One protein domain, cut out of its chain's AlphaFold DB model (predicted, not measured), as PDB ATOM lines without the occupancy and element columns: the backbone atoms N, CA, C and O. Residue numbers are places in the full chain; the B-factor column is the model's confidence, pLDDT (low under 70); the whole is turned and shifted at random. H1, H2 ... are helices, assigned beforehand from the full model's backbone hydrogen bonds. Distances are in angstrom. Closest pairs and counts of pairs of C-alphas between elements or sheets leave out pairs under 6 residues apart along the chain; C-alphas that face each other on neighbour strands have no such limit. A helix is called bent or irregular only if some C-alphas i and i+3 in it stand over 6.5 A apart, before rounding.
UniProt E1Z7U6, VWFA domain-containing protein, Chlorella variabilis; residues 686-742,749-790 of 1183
ATOM      1  N   THR A 686     -28.905 -13.523  21.426       97.44
ATOM      2  CA  THR A 686     -30.088 -12.956  20.749       97.44
ATOM      3  C   THR A 686     -30.014 -13.042  19.228       97.44
ATOM      4  O   THR A 686     -30.966 -13.488  18.593       97.44
ATOM      5  N   VAL A 687     -28.905 -12.621  18.618       98.38
ATOM      6  CA  VAL A 687     -28.805 -12.444  17.162       98.38
ATOM      7  C   VAL A 687     -28.844 -13.766  16.384       98.38
ATOM      8  O   VAL A 687     -29.626 -13.824  15.435       98.38
ATOM      9  N   PRO A 688     -28.130 -14.848  16.766       98.56
ATOM     10  CA  PRO A 688     -28.262 -16.142  16.085       98.56
ATOM     11  C   PRO A 688     -29.718 -16.636  16.076       98.56
ATOM     12  O   PRO A 688     -30.244 -17.038  15.042       98.56
ATOM     13  N   PHE A 689     -30.412 -16.480  17.205       98.31
ATOM     14  CA  PHE A 689     -31.811 -16.873  17.372       98.31
ATOM     15  C   PHE A 689     -32.792 -15.986  16.581       98.31
ATOM     16  O   PHE A 689     -33.797 -16.494  16.089       98.31
ATOM     17  N   LEU A 690     -32.496 -14.695  16.366       98.19
ATOM     18  CA  LEU A 690     -33.233 -13.859  15.401       98.19
ATOM     19  C   LEU A 690     -33.056 -14.358  13.958       98.19
ATOM     20  O   LEU A 690     -34.014 -14.344  13.182       98.19
ATOM     21  N   VAL A 691     -31.851 -14.812  13.590       98.25
ATOM     22  CA  VAL A 691     -31.588 -15.391  12.262       98.25
ATOM     23  C   VAL A 691     -32.305 -16.738  12.112       98.25
ATOM     24  O   VAL A 691     -32.915 -16.966  11.071       98.25
ATOM     25  N   LEU A 692     -32.361 -17.579  13.151       97.94
ATOM     26  CA  LEU A 692     -33.161 -18.813  13.133       97.94
ATOM     27  C   LEU A 692     -34.658 -18.515  12.983       97.94
ATOM     28  O   LEU A 692     -35.320 -19.070  12.104       97.94
ATOM     29  N   ALA A 693     -35.177 -17.569  13.770       97.00
ATOM     30  CA  ALA A 693     -36.555 -17.105  13.657       97.00
ATOM     31  C   ALA A 693     -36.861 -16.551  12.254       97.00
ATOM     32  O   ALA A 693     -37.982 -16.669  11.768       97.00
ATOM     33  N   LYS A 694     -35.889 -15.934  11.570       97.00
ATOM     34  CA  LYS A 694     -36.025 -15.510  10.170       97.00
ATOM     35  C   LYS A 694     -36.019 -16.706   9.208       97.00
ATOM     36  O   LYS A 694     -36.944 -16.811   8.406       97.00
ATOM     37  N   ALA A 695     -35.071 -17.633   9.330       95.81
ATOM     38  CA  ALA A 695     -34.961 -18.811   8.466       95.81
ATOM     39  C   ALA A 695     -36.230 -19.686   8.494       95.81
ATOM     40  O   ALA A 695     -36.774 -20.031   7.445       95.81
ATOM     41  N   LEU A 696     -36.763 -19.970   9.688       93.94
ATOM     42  CA  LEU A 696     -37.983 -20.766   9.864       93.94
ATOM     43  C   LEU A 696     -39.250 -20.078   9.323       93.94
ATOM     44  O   LEU A 696     -40.178 -20.755   8.876       93.94
ATOM     45  N   ARG A 697     -39.285 -18.739   9.303       92.44
ATOM     46  CA  ARG A 697     -40.351 -17.976   8.628       92.44
ATOM     47  C   ARG A 697     -40.194 -17.982   7.114       92.44
ATOM     48  O   ARG A 697     -41.192 -18.106   6.414       92.44
ATOM     49  N   ASP A 698     -38.970 -17.909   6.600       91.88
ATOM     50  CA  ASP A 698     -38.717 -17.994   5.158       91.88
ATOM     51  C   ASP A 698     -38.978 -19.410   4.597       91.88
ATOM     52  O   ASP A 698     -39.239 -19.545   3.400       91.88
ATOM     53  N   LEU A 699     -38.997 -20.452   5.440       89.25
ATOM     54  CA  LEU A 699     -39.536 -21.774   5.089       89.25
ATOM     55  C   LEU A 699     -41.070 -21.795   4.986       89.25
ATOM     56  O   LEU A 699     -41.601 -22.308   4.004       89.25
ATOM     57  N   GLY A 700     -41.786 -21.257   5.980       81.56
ATOM     58  CA  GLY A 700     -43.258 -21.285   6.008       81.56
ATOM     59  C   GLY A 700     -43.945 -20.235   5.120       81.56
ATOM     60  O   GLY A 700     -45.091 -20.412   4.715       81.56
ATOM     61  N   GLY A 701     -43.254 -19.139   4.800       71.94
ATOM     62  CA  GLY A 701     -43.830 -17.886   4.296       71.94
ATOM     63  C   GLY A 701     -44.338 -17.849   2.849       71.94
ATOM     64  O   GLY A 701     -44.437 -16.758   2.289       71.94
ATOM     65  N   GLY A 702     -44.652 -18.978   2.206       54.72
ATOM     66  CA  GLY A 702     -45.307 -18.940   0.895       54.72
ATOM     67  C   GLY A 702     -45.535 -20.287   0.211       54.72
ATOM     68  O   GLY A 702     -44.667 -21.149   0.189       54.72
ATOM     69  N   GLY A 703     -46.678 -20.417  -0.473       58.53
ATOM     70  CA  GLY A 703     -47.056 -21.591  -1.280       58.53
ATOM     71  C   GLY A 703     -46.236 -21.820  -2.563       58.53
ATOM     72  O   GLY A 703     -46.647 -22.596  -3.420       58.53
ATOM     73  N   ARG A 704     -45.084 -21.153  -2.719       59.78
ATOM     74  CA  ARG A 704     -44.047 -21.541  -3.684       59.78
ATOM     75  C   ARG A 704     -43.049 -22.390  -2.908       59.78
ATOM     76  O   ARG A 704     -42.373 -21.849  -2.039       59.78
ATOM     77  N   GLY A 705     -43.006 -23.694  -3.190       65.44
ATOM     78  CA  GLY A 705     -42.241 -24.667  -2.404       65.44
ATOM     79  C   GLY A 705     -40.816 -24.199  -2.097       65.44
ATOM     80  O   GLY A 705     -40.119 -23.716  -2.990       65.44
ATOM     81  N   GLY A 706     -40.415 -24.315  -0.826       72.44
ATOM     82  CA  GLY A 706     -39.121 -23.837  -0.339       72.44
ATOM     83  C   GLY A 706     -37.954 -24.370  -1.171       72.44
ATOM     84  O   GLY A 706     -37.935 -25.542  -1.545       72.44
ATOM     85  N   THR A 707     -36.993 -23.498  -1.480       84.56
ATOM     86  CA  THR A 707     -35.776 -23.894  -2.191       84.56
ATOM     87  C   THR A 707     -34.864 -24.698  -1.267       84.56
ATOM     88  O   THR A 707     -34.797 -24.424  -0.069       84.56
ATOM     89  N   SER A 708     -34.088 -25.624  -1.836       87.00
ATOM     90  CA  SER A 708     -33.083 -26.414  -1.105       87.00
ATOM     91  C   SER A 708     -32.111 -25.548  -0.293       87.00
ATOM     92  O   SER A 708     -31.694 -25.946   0.791       87.00
ATOM     93  N   PHE A 709     -31.805 -24.338  -0.773       90.44
ATOM     94  CA  PHE A 709     -31.042 -23.344  -0.020       90.44
ATOM     95  C   PHE A 709     -31.716 -22.933   1.301       90.44
ATOM     96  O   PHE A 709     -31.028 -22.837   2.311       90.44
ATOM     97  N   ARG A 710     -33.036 -22.694   1.329       91.00
ATOM     98  CA  ARG A 710     -33.734 -22.294   2.566       91.00
ATOM     99  C   ARG A 710     -33.779 -23.429   3.583       91.00
ATOM    100  O   ARG A 710     -33.588 -23.170   4.766       91.00
ATOM    101  N   ASP A 711     -33.983 -24.664   3.126       89.62
ATOM    102  CA  ASP A 711     -33.919 -25.855   3.983       89.62
ATOM    103  C   ASP A 711     -32.518 -26.034   4.583       89.62
ATOM    104  O   ASP A 711     -32.380 -26.179   5.798       89.62
ATOM    105  N   TRP A 712     -31.475 -25.929   3.750       91.12
ATOM    106  CA  TRP A 712     -30.085 -25.946   4.207       91.12
ATOM    107  C   TRP A 712     -29.794 -24.817   5.204       91.12
ATOM    108  O   TRP A 712     -29.266 -25.082   6.278       91.12
ATOM    109  N   ALA A 713     -30.173 -23.575   4.894       93.38
ATOM    110  CA  ALA A 713     -29.906 -22.423   5.752       93.38
ATOM    111  C   ALA A 713     -30.635 -22.523   7.103       93.38
ATOM    112  O   ALA A 713     -30.054 -22.198   8.133       93.38
ATOM    113  N   ALA A 714     -31.878 -23.016   7.131       93.62
ATOM    114  CA  ALA A 714     -32.626 -23.216   8.370       93.62
ATOM    115  C   ALA A 714     -32.034 -24.332   9.246       93.62
ATOM    116  O   ALA A 714     -31.940 -24.159  10.460       93.62
ATOM    117  N   GLN A 715     -31.588 -25.443   8.650       92.62
ATOM    118  CA  GLN A 715     -30.843 -26.487   9.360       92.62
ATOM    119  C   GLN A 715     -29.508 -25.946   9.894       92.62
ATOM    120  O   GLN A 715     -29.259 -25.976  11.094       92.62
ATOM    121  N   GLN A 716     -28.693 -25.344   9.031       94.25
ATOM    122  CA  GLN A 716     -27.361 -24.842   9.362       94.25
ATOM    123  C   GLN A 716     -27.379 -23.721  10.425       94.25
ATOM    124  O   GLN A 716     -26.477 -23.639  11.266       94.25
ATOM    125  N   VAL A 717     -28.410 -22.869  10.432       96.75
ATOM    126  CA  VAL A 717     -28.621 -21.865  11.488       96.75
ATOM    127  C   VAL A 717     -29.192 -22.499  12.763       96.75
ATOM    128  O   VAL A 717     -28.819 -22.053  13.849       96.75
ATOM    129  N   LEU A 718     -30.017 -23.555  12.683       95.88
ATOM    130  CA  LEU A 718     -30.425 -24.326  13.867       95.88
ATOM    131  C   LEU A 718     -29.205 -24.955  14.541       95.88
ATOM    132  O   LEU A 718     -29.044 -24.777  15.741       95.88
ATOM    133  N   ASP A 719     -28.321 -25.616  13.795       95.06
ATOM    134  CA  ASP A 719     -27.120 -26.256  14.351       95.06
ATOM    135  C   ASP A 719     -26.190 -25.230  15.020       95.06
ATOM    136  O   ASP A 719     -25.669 -25.459  16.115       95.06
ATOM    137  N   THR A 720     -26.086 -24.037  14.426       97.56
ATOM    138  CA  THR A 720     -25.398 -22.879  15.022       97.56
ATOM    139  C   THR A 720     -26.070 -22.428  16.324       97.56
ATOM    140  O   THR A 720     -25.399 -22.221  17.333       97.56
ATOM    141  N   CYS A 721     -27.402 -22.334  16.352       98.00
ATOM    142  CA  CYS A 721     -28.151 -21.992  17.563       98.00
ATOM    143  C   CYS A 721     -28.089 -23.089  18.635       98.00
ATOM    144  O   CYS A 721     -28.089 -22.758  19.814       98.00
ATOM    145  N   MET A 722     -27.971 -24.365  18.257       97.44
ATOM    146  CA  MET A 722     -27.772 -25.493  19.173       97.44
ATOM    147  C   MET A 722     -26.375 -25.461  19.808       97.44
ATOM    148  O   MET A 722     -26.237 -25.758  20.993       97.44
ATOM    149  N   ALA A 723     -25.340 -25.061  19.064       97.56
ATOM    150  CA  ALA A 723     -24.000 -24.842  19.610       97.56
ATOM    151  C   ALA A 723     -23.974 -23.665  20.601       97.56
ATOM    152  O   ALA A 723     -23.578 -23.838  21.752       97.56
ATOM    153  N   VAL A 724     -24.518 -22.511  20.197       97.69
ATOM    154  CA  VAL A 724     -24.708 -21.336  21.069       97.69
ATOM    155  C   VAL A 724     -25.549 -21.683  22.306       97.69
ATOM    156  O   VAL A 724     -25.240 -21.240  23.410       97.69
ATOM    157  N   TYR A 725     -26.600 -22.490  22.147       97.44
ATOM    158  CA  TYR A 725     -27.442 -22.946  23.248       97.44
ATOM    159  C   TYR A 725     -26.662 -23.821  24.235       97.44
ATOM    160  O   TYR A 725     -26.759 -23.582  25.434       97.44
ATOM    161  N   ARG A 726     -25.843 -24.775  23.764       96.81
ATOM    162  CA  ARG A 726     -24.989 -25.621  24.621       96.81
ATOM    163  C   ARG A 726     -23.992 -24.789  25.430       96.81
ATOM    164  O   ARG A 726     -23.941 -24.951  26.648       96.81
ATOM    165  N   ASP A 727     -23.289 -23.857  24.784       96.62
ATOM    166  CA  ASP A 727     -22.319 -22.953  25.431       96.62
ATOM    167  C   ASP A 727     -22.962 -22.044  26.503       96.62
ATOM    168  O   ASP A 727     -22.285 -21.554  27.406       96.62
ATOM    169  N   LEU A 728     -24.282 -21.820  26.431       96.31
ATOM    170  CA  LEU A 728     -25.038 -20.927  27.317       96.31
ATOM    171  C   LEU A 728     -26.099 -21.649  28.172       96.31
ATOM    172  O   LEU A 728     -26.869 -20.986  28.879       96.31
ATOM    173  N   ARG A 729     -26.150 -22.988  28.128       94.75
ATOM    174  CA  ARG A 729     -27.282 -23.819  28.585       94.75
ATOM    175  C   ARG A 729     -27.780 -23.488  30.001       94.75
ATOM    176  O   ARG A 729     -28.973 -23.215  30.124       94.75
ATOM    177  N   PRO A 730     -26.939 -23.380  31.053       93.44
ATOM    178  CA  PRO A 730     -27.420 -23.049  32.403       93.44
ATOM    179  C   PRO A 730     -28.111 -21.677  32.490       93.44
ATOM    180  O   PRO A 730     -29.095 -21.498  33.211       93.44
ATOM    181  N   ARG A 731     -27.630 -20.689  31.721       92.94
ATOM    182  CA  ARG A 731     -28.219 -19.344  31.699       92.94
ATOM    183  C   ARG A 731     -29.523 -19.304  30.904       92.94
ATOM    184  O   ARG A 731     -30.465 -18.637  31.319       92.94
ATOM    185  N   LEU A 732     -29.598 -20.008  29.774       94.19
ATOM    186  CA  LEU A 732     -30.838 -20.062  28.994       94.19
ATOM    187  C   LEU A 732     -31.929 -20.846  29.738       94.19
ATOM    188  O   LEU A 732     -33.068 -20.392  29.772       94.19
ATOM    189  N   LEU A 733     -31.580 -21.940  30.424       92.94
ATOM    190  CA  LEU A 733     -32.522 -22.713  31.241       92.94
ATOM    191  C   LEU A 733     -33.069 -21.925  32.438       92.94
ATOM    192  O   LEU A 733     -34.283 -21.891  32.633       92.94
ATOM    193  N   SER A 734     -32.222 -21.221  33.195       91.00
ATOM    194  CA  SER A 734     -32.685 -20.373  34.310       91.00
ATOM    195  C   SER A 734     -33.544 -19.177  33.857       91.00
ATOM    196  O   SER A 734     -34.396 -18.700  34.610       91.00
ATOM    197  N   GLU A 735     -33.414 -18.714  32.607       92.00
ATOM    198  CA  GLU A 735     -34.319 -17.709  32.030       92.00
ATOM    199  C   GLU A 735     -35.621 -18.324  31.454       92.00
ATOM    200  O   GLU A 735     -36.683 -17.720  31.631       92.00
ATOM    201  N   LEU A 736     -35.580 -19.529  30.861       93.62
ATOM    202  CA  LEU A 736     -36.745 -20.286  30.352       93.62
ATOM    203  C   LEU A 736     -37.677 -20.804  31.466       93.62
ATOM    204  O   LEU A 736     -38.897 -20.660  31.365       93.62
ATOM    205  N   PHE A 737     -37.106 -21.398  32.516       91.69
ATOM    206  CA  PHE A 737     -37.824 -22.122  33.577       91.69
ATOM    207  C   PHE A 737     -37.867 -21.370  34.911       91.69
ATOM    208  O   PHE A 737     -38.798 -21.542  35.688       91.69
ATOM    209  N   GLY A 738     -36.926 -20.455  35.153       84.94
ATOM    210  CA  GLY A 738     -36.821 -19.773  36.440       84.94
ATOM    211  C   GLY A 738     -36.136 -20.625  37.511       84.94
ATOM    212  O   GLY A 738     -35.790 -21.784  37.298       84.94
ATOM    213  N   GLY A 739     -35.909 -19.995  38.665       72.19
ATOM    214  CA  GLY A 739     -34.994 -20.505  39.684       72.19
ATOM    215  C   GLY A 739     -33.525 -20.245  39.331       72.19
ATOM    216  O   GLY A 739     -33.137 -20.161  38.166       72.19
ATOM    217  N   GLN A 740     -32.698 -20.095  40.364       61.25
ATOM    218  CA  GLN A 740     -31.288 -20.458  40.250       61.25
ATOM    219  C   GLN A 740     -31.206 -21.956  40.538       61.25
ATOM    220  O   GLN A 740     -31.918 -22.439  41.420       61.25
ATOM    221  N   ASP A 741     -30.359 -22.690  39.819       55.50
ATOM    222  CA  ASP A 741     -30.087 -24.081  40.165       55.50
ATOM    223  C   ASP A 741     -29.355 -24.134  41.514       55.50
ATOM    224  O   ASP A 741     -28.137 -23.958  41.585       55.50
ATOM    225  N   GLU A 742     -30.088 -24.406  42.598       57.47
ATOM    226  CA  GLU A 742     -29.484 -24.987  43.796       57.47
ATOM    227  C   GLU A 742     -28.919 -26.352  43.383       57.47
ATOM    228  O   GLU A 742     -29.654 -27.320  43.174       57.47
ATOM    229  N   ALA A 749     -35.773 -32.880  34.590       59.78
ATOM    230  CA  ALA A 749     -36.157 -31.748  33.736       59.78
ATOM    231  C   ALA A 749     -37.658 -31.715  33.379       59.78
ATOM    232  O   ALA A 749     -38.257 -30.643  33.348       59.78
ATOM    233  N   ALA A 750     -38.285 -32.888  33.230       58.53
ATOM    234  CA  ALA A 750     -39.715 -33.065  32.964       58.53
ATOM    235  C   ALA A 750     -40.677 -32.447  34.007       58.53
ATOM    236  O   ALA A 750     -41.874 -32.383  33.748       58.53
ATOM    237  N   ALA A 751     -40.195 -32.013  35.178       62.78
ATOM    238  CA  ALA A 751     -41.012 -31.375  36.215       62.78
ATOM    239  C   ALA A 751     -40.956 -29.832  36.213       62.78
ATOM    240  O   ALA A 751     -41.690 -29.200  36.975       62.78
ATOM    241  N   ARG A 752     -40.089 -29.200  35.405       77.69
ATOM    242  CA  ARG A 752     -39.947 -27.734  35.381       77.69
ATOM    243  C   ARG A 752     -40.946 -27.115  34.402       77.69
ATOM    244  O   ARG A 752     -40.788 -27.232  33.191       77.69
ATOM    245  N   ARG A 753     -41.959 -26.418  34.923       85.44
ATOM    246  CA  ARG A 753     -42.881 -25.607  34.113       85.44
ATOM    247  C   ARG A 753     -42.204 -24.343  33.584       85.44
ATOM    248  O   ARG A 753     -41.250 -23.825  34.159       85.44
ATOM    249  N   LEU A 754     -42.704 -23.836  32.459       91.88
ATOM    250  CA  LEU A 754     -42.136 -22.665  31.794       91.88
ATOM    251  C   LEU A 754     -42.437 -21.381  32.572       91.88
ATOM    252  O   LEU A 754     -43.597 -21.004  32.747       91.88
ATOM    253  N   ARG A 755     -41.392 -20.617  32.907       90.88
ATOM    254  CA  ARG A 755     -41.494 -19.305  33.571       90.88
ATOM    255  C   ARG A 755     -42.382 -18.327  32.804       90.88
ATOM    256  O   ARG A 755     -43.060 -17.497  33.407       90.88
ATOM    257  N   TYR A 756     -42.364 -18.434  31.473       91.50
ATOM    258  CA  TYR A 756     -43.185 -17.654  30.546       91.50
ATOM    259  C   TYR A 756     -44.687 -17.881  30.752       91.50
ATOM    260  O   TYR A 756     -45.466 -16.963  30.506       91.50
ATOM    261  N   LEU A 757     -45.092 -19.061  31.233       91.06
ATOM    262  CA  LEU A 757     -46.464 -19.371  31.635       91.06
ATOM    263  C   LEU A 757     -46.692 -18.994  33.105       91.06
ATOM    264  O   LEU A 757     -47.528 -18.134  33.385       91.06
ATOM    265  N   GLU A 758     -45.910 -19.571  34.026       89.00
ATOM    266  CA  GLU A 758     -46.156 -19.496  35.476       89.00
ATOM    267  C   GLU A 758     -46.086 -18.079  36.050       89.00
ATOM    268  O   GLU A 758     -46.942 -17.676  36.835       89.00
ATOM    269  N   GLY A 759     -45.092 -17.285  35.639       82.69
ATOM    270  CA  GLY A 759     -44.947 -15.901  36.098       82.69
ATOM    271  C   GLY A 759     -45.922 -14.922  35.431       82.69
ATOM    272  O   GLY A 759     -45.793 -13.707  35.618       82.69
ATOM    273  N   GLY A 760     -46.856 -15.432  34.620       86.25
ATOM    274  CA  GLY A 760     -47.886 -14.665  33.935       86.25
ATOM    275  C   GLY A 760     -47.335 -13.499  33.100       86.25
ATOM    276  O   GLY A 760     -46.161 -13.473  32.714       86.25
ATOM    277  N   PRO A 761     -48.157 -12.465  32.860       84.81
ATOM    278  CA  PRO A 761     -47.749 -11.263  32.133       84.81
ATOM    279  C   PRO A 761     -46.549 -10.502  32.720       84.81
ATOM    280  O   PRO A 761     -45.955  -9.697  32.008       84.81
ATOM    281  N   ALA A 762     -46.146 -10.740  33.979       85.06
ATOM    282  CA  ALA A 762     -44.927 -10.147  34.542       85.06
ATOM    283  C   ALA A 762     -43.657 -10.794  33.963       85.06
ATOM    284  O   ALA A 762     -42.743 -10.079  33.537       85.06
ATOM    285  N   ALA A 763     -43.620 -12.129  33.894       88.31
ATOM    286  CA  ALA A 763     -42.506 -12.872  33.303       88.31
ATOM    287  C   ALA A 763     -42.393 -12.688  31.783       88.31
ATOM    288  O   ALA A 763     -41.308 -12.852  31.233       88.31
ATOM    289  N   ARG A 764     -43.479 -12.293  31.108       89.38
ATOM    290  CA  ARG A 764     -43.498 -12.031  29.661       89.38
ATOM    291  C   ARG A 764     -43.061 -10.604  29.266       89.38
ATOM    292  O   ARG A 764     -42.874 -10.331  28.082       89.38
ATOM    293  N   THR A 765     -42.842  -9.688  30.223       85.69
ATOM    294  CA  THR A 765     -42.452  -8.288  29.931       85.69
ATOM    295  C   THR A 765     -41.096  -8.147  29.221       85.69
ATOM    296  O   THR A 765     -40.201  -8.964  29.406       85.69
ATOM    297  N   LEU A 766     -40.906  -7.051  28.464       82.25
ATOM    298  CA  LEU A 766     -39.669  -6.750  27.709       82.25
ATOM    299  C   LEU A 766     -38.364  -6.799  28.527       82.25
ATOM    300  O   LEU A 766     -37.311  -7.052  27.955       82.25
ATOM    301  N   ASP A 767     -38.427  -6.551  29.838       80.44
ATOM    302  CA  ASP A 767     -37.247  -6.546  30.716       80.44
ATOM    303  C   ASP A 767     -36.864  -7.965  31.199       80.44
ATOM    304  O   ASP A 767     -35.825  -8.135  31.832       80.44
ATOM    305  N   VAL A 768     -37.704  -8.971  30.921       85.38
ATOM    306  CA  VAL A 768     -37.481 -10.400  31.223       85.38
ATOM    307  C   VAL A 768     -37.349 -11.212  29.930       85.38
ATOM    308  O   VAL A 768     -36.486 -12.077  29.830       85.38
ATOM    309  N   VAL A 769     -38.173 -10.905  28.923       89.69
ATOM    310  CA  VAL A 769     -38.165 -11.529  27.595       89.69
ATOM    311  C   VAL A 769     -38.073 -10.425  26.535       89.69
ATOM    312  O   VAL A 769     -39.103  -9.858  26.157       89.69
ATOM    313  N   PRO A 770     -36.875 -10.083  26.023       83.38
ATOM    314  CA  PRO A 770     -36.717  -8.944  25.115       83.38
ATOM    315  C   PRO A 770     -37.471  -9.149  23.790       83.38
ATOM    316  O   PRO A 770     -38.223  -8.272  23.365       83.38
ATOM    317  N   SER A 771     -37.414 -10.353  23.208       94.12
ATOM    318  CA  SER A 771     -38.232 -10.760  22.054       94.12
ATOM    319  C   SER A 771     -38.797 -12.166  22.232       94.12
ATOM    320  O   SER A 771     -38.068 -13.099  22.564       94.12
ATOM    321  N   THR A 772     -40.092 -12.317  21.954       95.38
ATOM    322  CA  THR A 772     -40.788 -13.608  21.937       95.38
ATOM    323  C   THR A 772     -40.275 -14.513  20.815       95.38
ATOM    324  O   THR A 772     -40.199 -15.717  21.009       95.38
ATOM    325  N   GLU A 773     -39.835 -13.954  19.676       95.88
ATOM    326  CA  GLU A 773     -39.181 -14.739  18.613       95.88
ATOM    327  C   GLU A 773     -37.920 -15.433  19.149       95.88
ATOM    328  O   GLU A 773     -37.735 -16.629  18.962       95.88
ATOM    329  N   VAL A 774     -37.082 -14.689  19.874       96.81
ATOM    330  CA  VAL A 774     -35.812 -15.179  20.436       96.81
ATOM    331  C   VAL A 774     -36.066 -16.221  21.523       96.81
ATOM    332  O   VAL A 774     -35.434 -17.273  21.522       96.81
ATOM    333  N   TRP A 775     -37.039 -15.969  22.400       96.88
ATOM    334  CA  TRP A 775     -37.425 -16.892  23.466       96.88
ATOM    335  C   TRP A 775     -38.000 -18.213  22.927       96.88
ATOM    336  O   TRP A 775     -37.621 -19.280  23.404       96.88
ATOM    337  N   LEU A 776     -38.833 -18.168  21.878       97.06
ATOM    338  CA  LEU A 776     -39.324 -19.375  21.201       97.06
ATOM    339  C   LEU A 776     -38.185 -20.179  20.561       97.06
ATOM    340  O   LEU A 776     -38.236 -21.404  20.556       97.06
ATOM    341  N   MET A 777     -37.138 -19.520  20.058       97.81
ATOM    342  CA  MET A 777     -35.966 -20.205  19.500       97.81
ATOM    343  C   MET A 777     -35.015 -20.757  20.577       97.81
ATOM    344  O   MET A 777     -34.396 -21.797  20.350       97.81
ATOM    345  N   TRP A 778     -34.941 -20.143  21.765       97.12
ATOM    346  CA  TRP A 778     -34.320 -20.775  22.939       97.12
ATOM    347  C   TRP A 778     -35.090 -22.034  23.351       97.12
ATOM    348  O   TRP A 778     -34.472 -23.072  23.577       97.12
ATOM    349  N   LEU A 779     -36.427 -21.968  23.396       97.00
ATOM    350  CA  LEU A 779     -37.272 -23.116  23.725       97.00
ATOM    351  C   LEU A 779     -37.156 -24.229  22.672       97.00
ATOM    352  O   LEU A 779     -37.032 -25.391  23.044       97.00
ATOM    353  N   LEU A 780     -37.100 -23.890  21.377       96.06
ATOM    354  CA  LEU A 780     -36.825 -24.848  20.300       96.06
ATOM    355  C   LEU A 780     -35.510 -25.602  20.541       96.06
ATOM    356  O   LEU A 780     -35.482 -26.825  20.429       96.06
ATOM    357  N   CYS A 781     -34.434 -24.892  20.899       96.44
ATOM    358  CA  CYS A 781     -33.139 -25.521  21.173       96.44
ATOM    359  C   CYS A 781     -33.153 -26.362  22.460       96.44
ATOM    360  O   CYS A 781     -32.531 -27.422  22.489       96.44
ATOM    361  N   ALA A 782     -33.891 -25.945  23.493       95.62
ATOM    362  CA  ALA A 782     -34.065 -26.722  24.720       95.62
ATOM    363  C   ALA A 782     -34.834 -28.031  24.466       95.62
ATOM    364  O   ALA A 782     -34.373 -29.100  24.860       95.62
ATOM    365  N   VAL A 783     -35.950 -27.966  23.728       94.06
ATOM    366  CA  VAL A 783     -36.739 -29.142  23.320       94.06
ATOM    367  C   VAL A 783     -35.895 -30.089  22.460       94.06
ATOM    368  O   VAL A 783     -35.791 -31.275  22.762       94.06
ATOM    369  N   ARG A 784     -35.187 -29.561  21.451       92.44
ATOM    370  CA  ARG A 784     -34.252 -30.331  20.604       92.44
ATOM    371  C   ARG A 784     -33.021 -30.877  21.348       92.44
ATOM    372  O   ARG A 784     -32.297 -31.679  20.768       92.44
ATOM    373  N   SER A 785     -32.765 -30.442  22.584       92.88
ATOM    374  CA  SER A 785     -31.673 -30.934  23.444       92.88
ATOM    375  C   SER A 785     -32.145 -31.904  24.535       92.88
ATOM    376  O   SER A 785     -31.339 -32.275  25.384       92.88
ATOM    377  N   GLY A 786     -33.438 -32.256  24.576       92.06
ATOM    378  CA  GLY A 786     -34.025 -33.057  25.658       92.06
ATOM    379  C   GLY A 786     -34.160 -32.317  27.000       92.06
ATOM    380  O   GLY A 786     -34.576 -32.908  27.993       92.06
ATOM    381  N   ASP A 787     -33.842 -31.018  27.043       91.69
ATOM    382  CA  ASP A 787     -33.905 -30.192  28.257       91.69
ATOM    383  C   ASP A 787     -35.324 -29.711  28.589       91.69
ATOM    384  O   ASP A 787     -35.587 -29.265  29.706       91.69
ATOM    385  N   ALA A 788     -36.227 -29.758  27.609       91.94
ATOM    386  CA  ALA A 788     -37.605 -29.309  27.724       91.94
ATOM    387  C   ALA A 788     -38.549 -30.333  27.087       91.94
ATOM    388  O   ALA A 788     -38.352 -30.738  25.944       91.94
ATOM    389  N   ALA A 789     -39.611 -30.694  27.802       90.62
ATOM    390  CA  ALA A 789     -40.752 -31.418  27.256       90.62
ATOM    391  C   ALA A 789     -41.982 -30.507  27.334       90.62
ATOM    392  O   ALA A 789     -42.148 -29.791  28.318       90.62
ATOM    393  N   LEU A 790     -42.827 -30.533  26.302       91.88
ATOM    394  CA  LEU A 790     -44.084 -29.784  26.258       91.88
ATOM    395  C   LEU A 790     -45.234 -30.774  26.119       91.88
ATOM    396  O   LEU A 790     -45.231 -31.597  25.200       91.88
TER     397      LEU A 790
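This is residues 686 to 742 and 749 to 790 of the 1183 residues of the protein "VWFA domain-containing protein" of Chlorella variabilis (UniProt E1Z7U6). A long helix, H2, runs along the length of the domain; H1 folds back on its first part as a helical hairpin, and a third helix, H5, packs crosswise on both H1 and H2 near the middle. Past a kink in H2, two very short helices, H3 and H4, lie toward one end of the long axis, while residues 700 to 705 stick out at the other end. The printed part has 99 residues with five named helices, H1 to H5 in that order, and no named strand; the class is all helix. It is compact, with a radius of gyration of the C-alphas of 14.5 A, yet elongated, spanning 46 by 26 by 23 A.

H1, residues 687 to 700, and H2, residues 708 to 736, form a hairpin. They touch at a steep tilt of 43 degrees, opposite ways, H2 with residues 710 to 721 alone; their closest C-alphas, of Ala 695 and Ala 714, are 5.0 A apart. H2 has a kink of 91 degrees near residue 728 and is irregular, with C-alphas 727 and 730 8.6 A apart. H2 is the hub, touching three other helices. It only just touches H3, residues 755 to 758, with 3 pairs of C-alphas within 8 A, the closest being Leu 736 and Arg 755 at 5.8 A. H3 and H4, residues 760 to 763, touch only at the corner by their tight link, and only just, with 3 pairs of C-alphas within 8 A; the closest C-alphas, of Tyr 756 and Ala 763, are 5.6 A apart. H5, residues 772 to 783, touches H2 about perpendicular at 86 degrees, closest at the C-alphas of Met 722 and Cys 781, 5.7 A apart. With residues 773 to 778 alone H5 touches residues 689 to 693 of H1, about perpendicular at 88 degrees; the closest C-alphas, of Phe 689 and Val 774, are 5.3 A apart. H4 is apart from H1, H2 and H5. In H1 and H5 every O i to N i+4 pair is within hydrogen-bond range, in H2 23 of 25; H3 and H4 are too short for such a pair.

H1 begins at C-alpha 687 (-28.805, -12.444, 17.162) and is 20.3 A long from first to last C-alpha. H2 measures 32.3 A, from C-alpha 708 (-33.083, -26.414, -1.105) to C-alpha 736. H3 and H4 have four residues each. H5 measures 16.1 A and ends at C-alpha 783 (-36.739, -29.142, 23.320).

The two C-alphas farthest apart, of Arg 704 and Glu 742, are 49.8 A apart. Residues 743 to 748 are cut out, and C-alphas 742 and 749 are 13.8 A apart across the cut. Of the links that are printed whole, H3 to H4 is tight, and H1 to H2 and H4 to H5 are short. The mean pLDDT of the printed part is 88.5; residues 702 to 705, 740 to 742 and 749 to 751 are under 70.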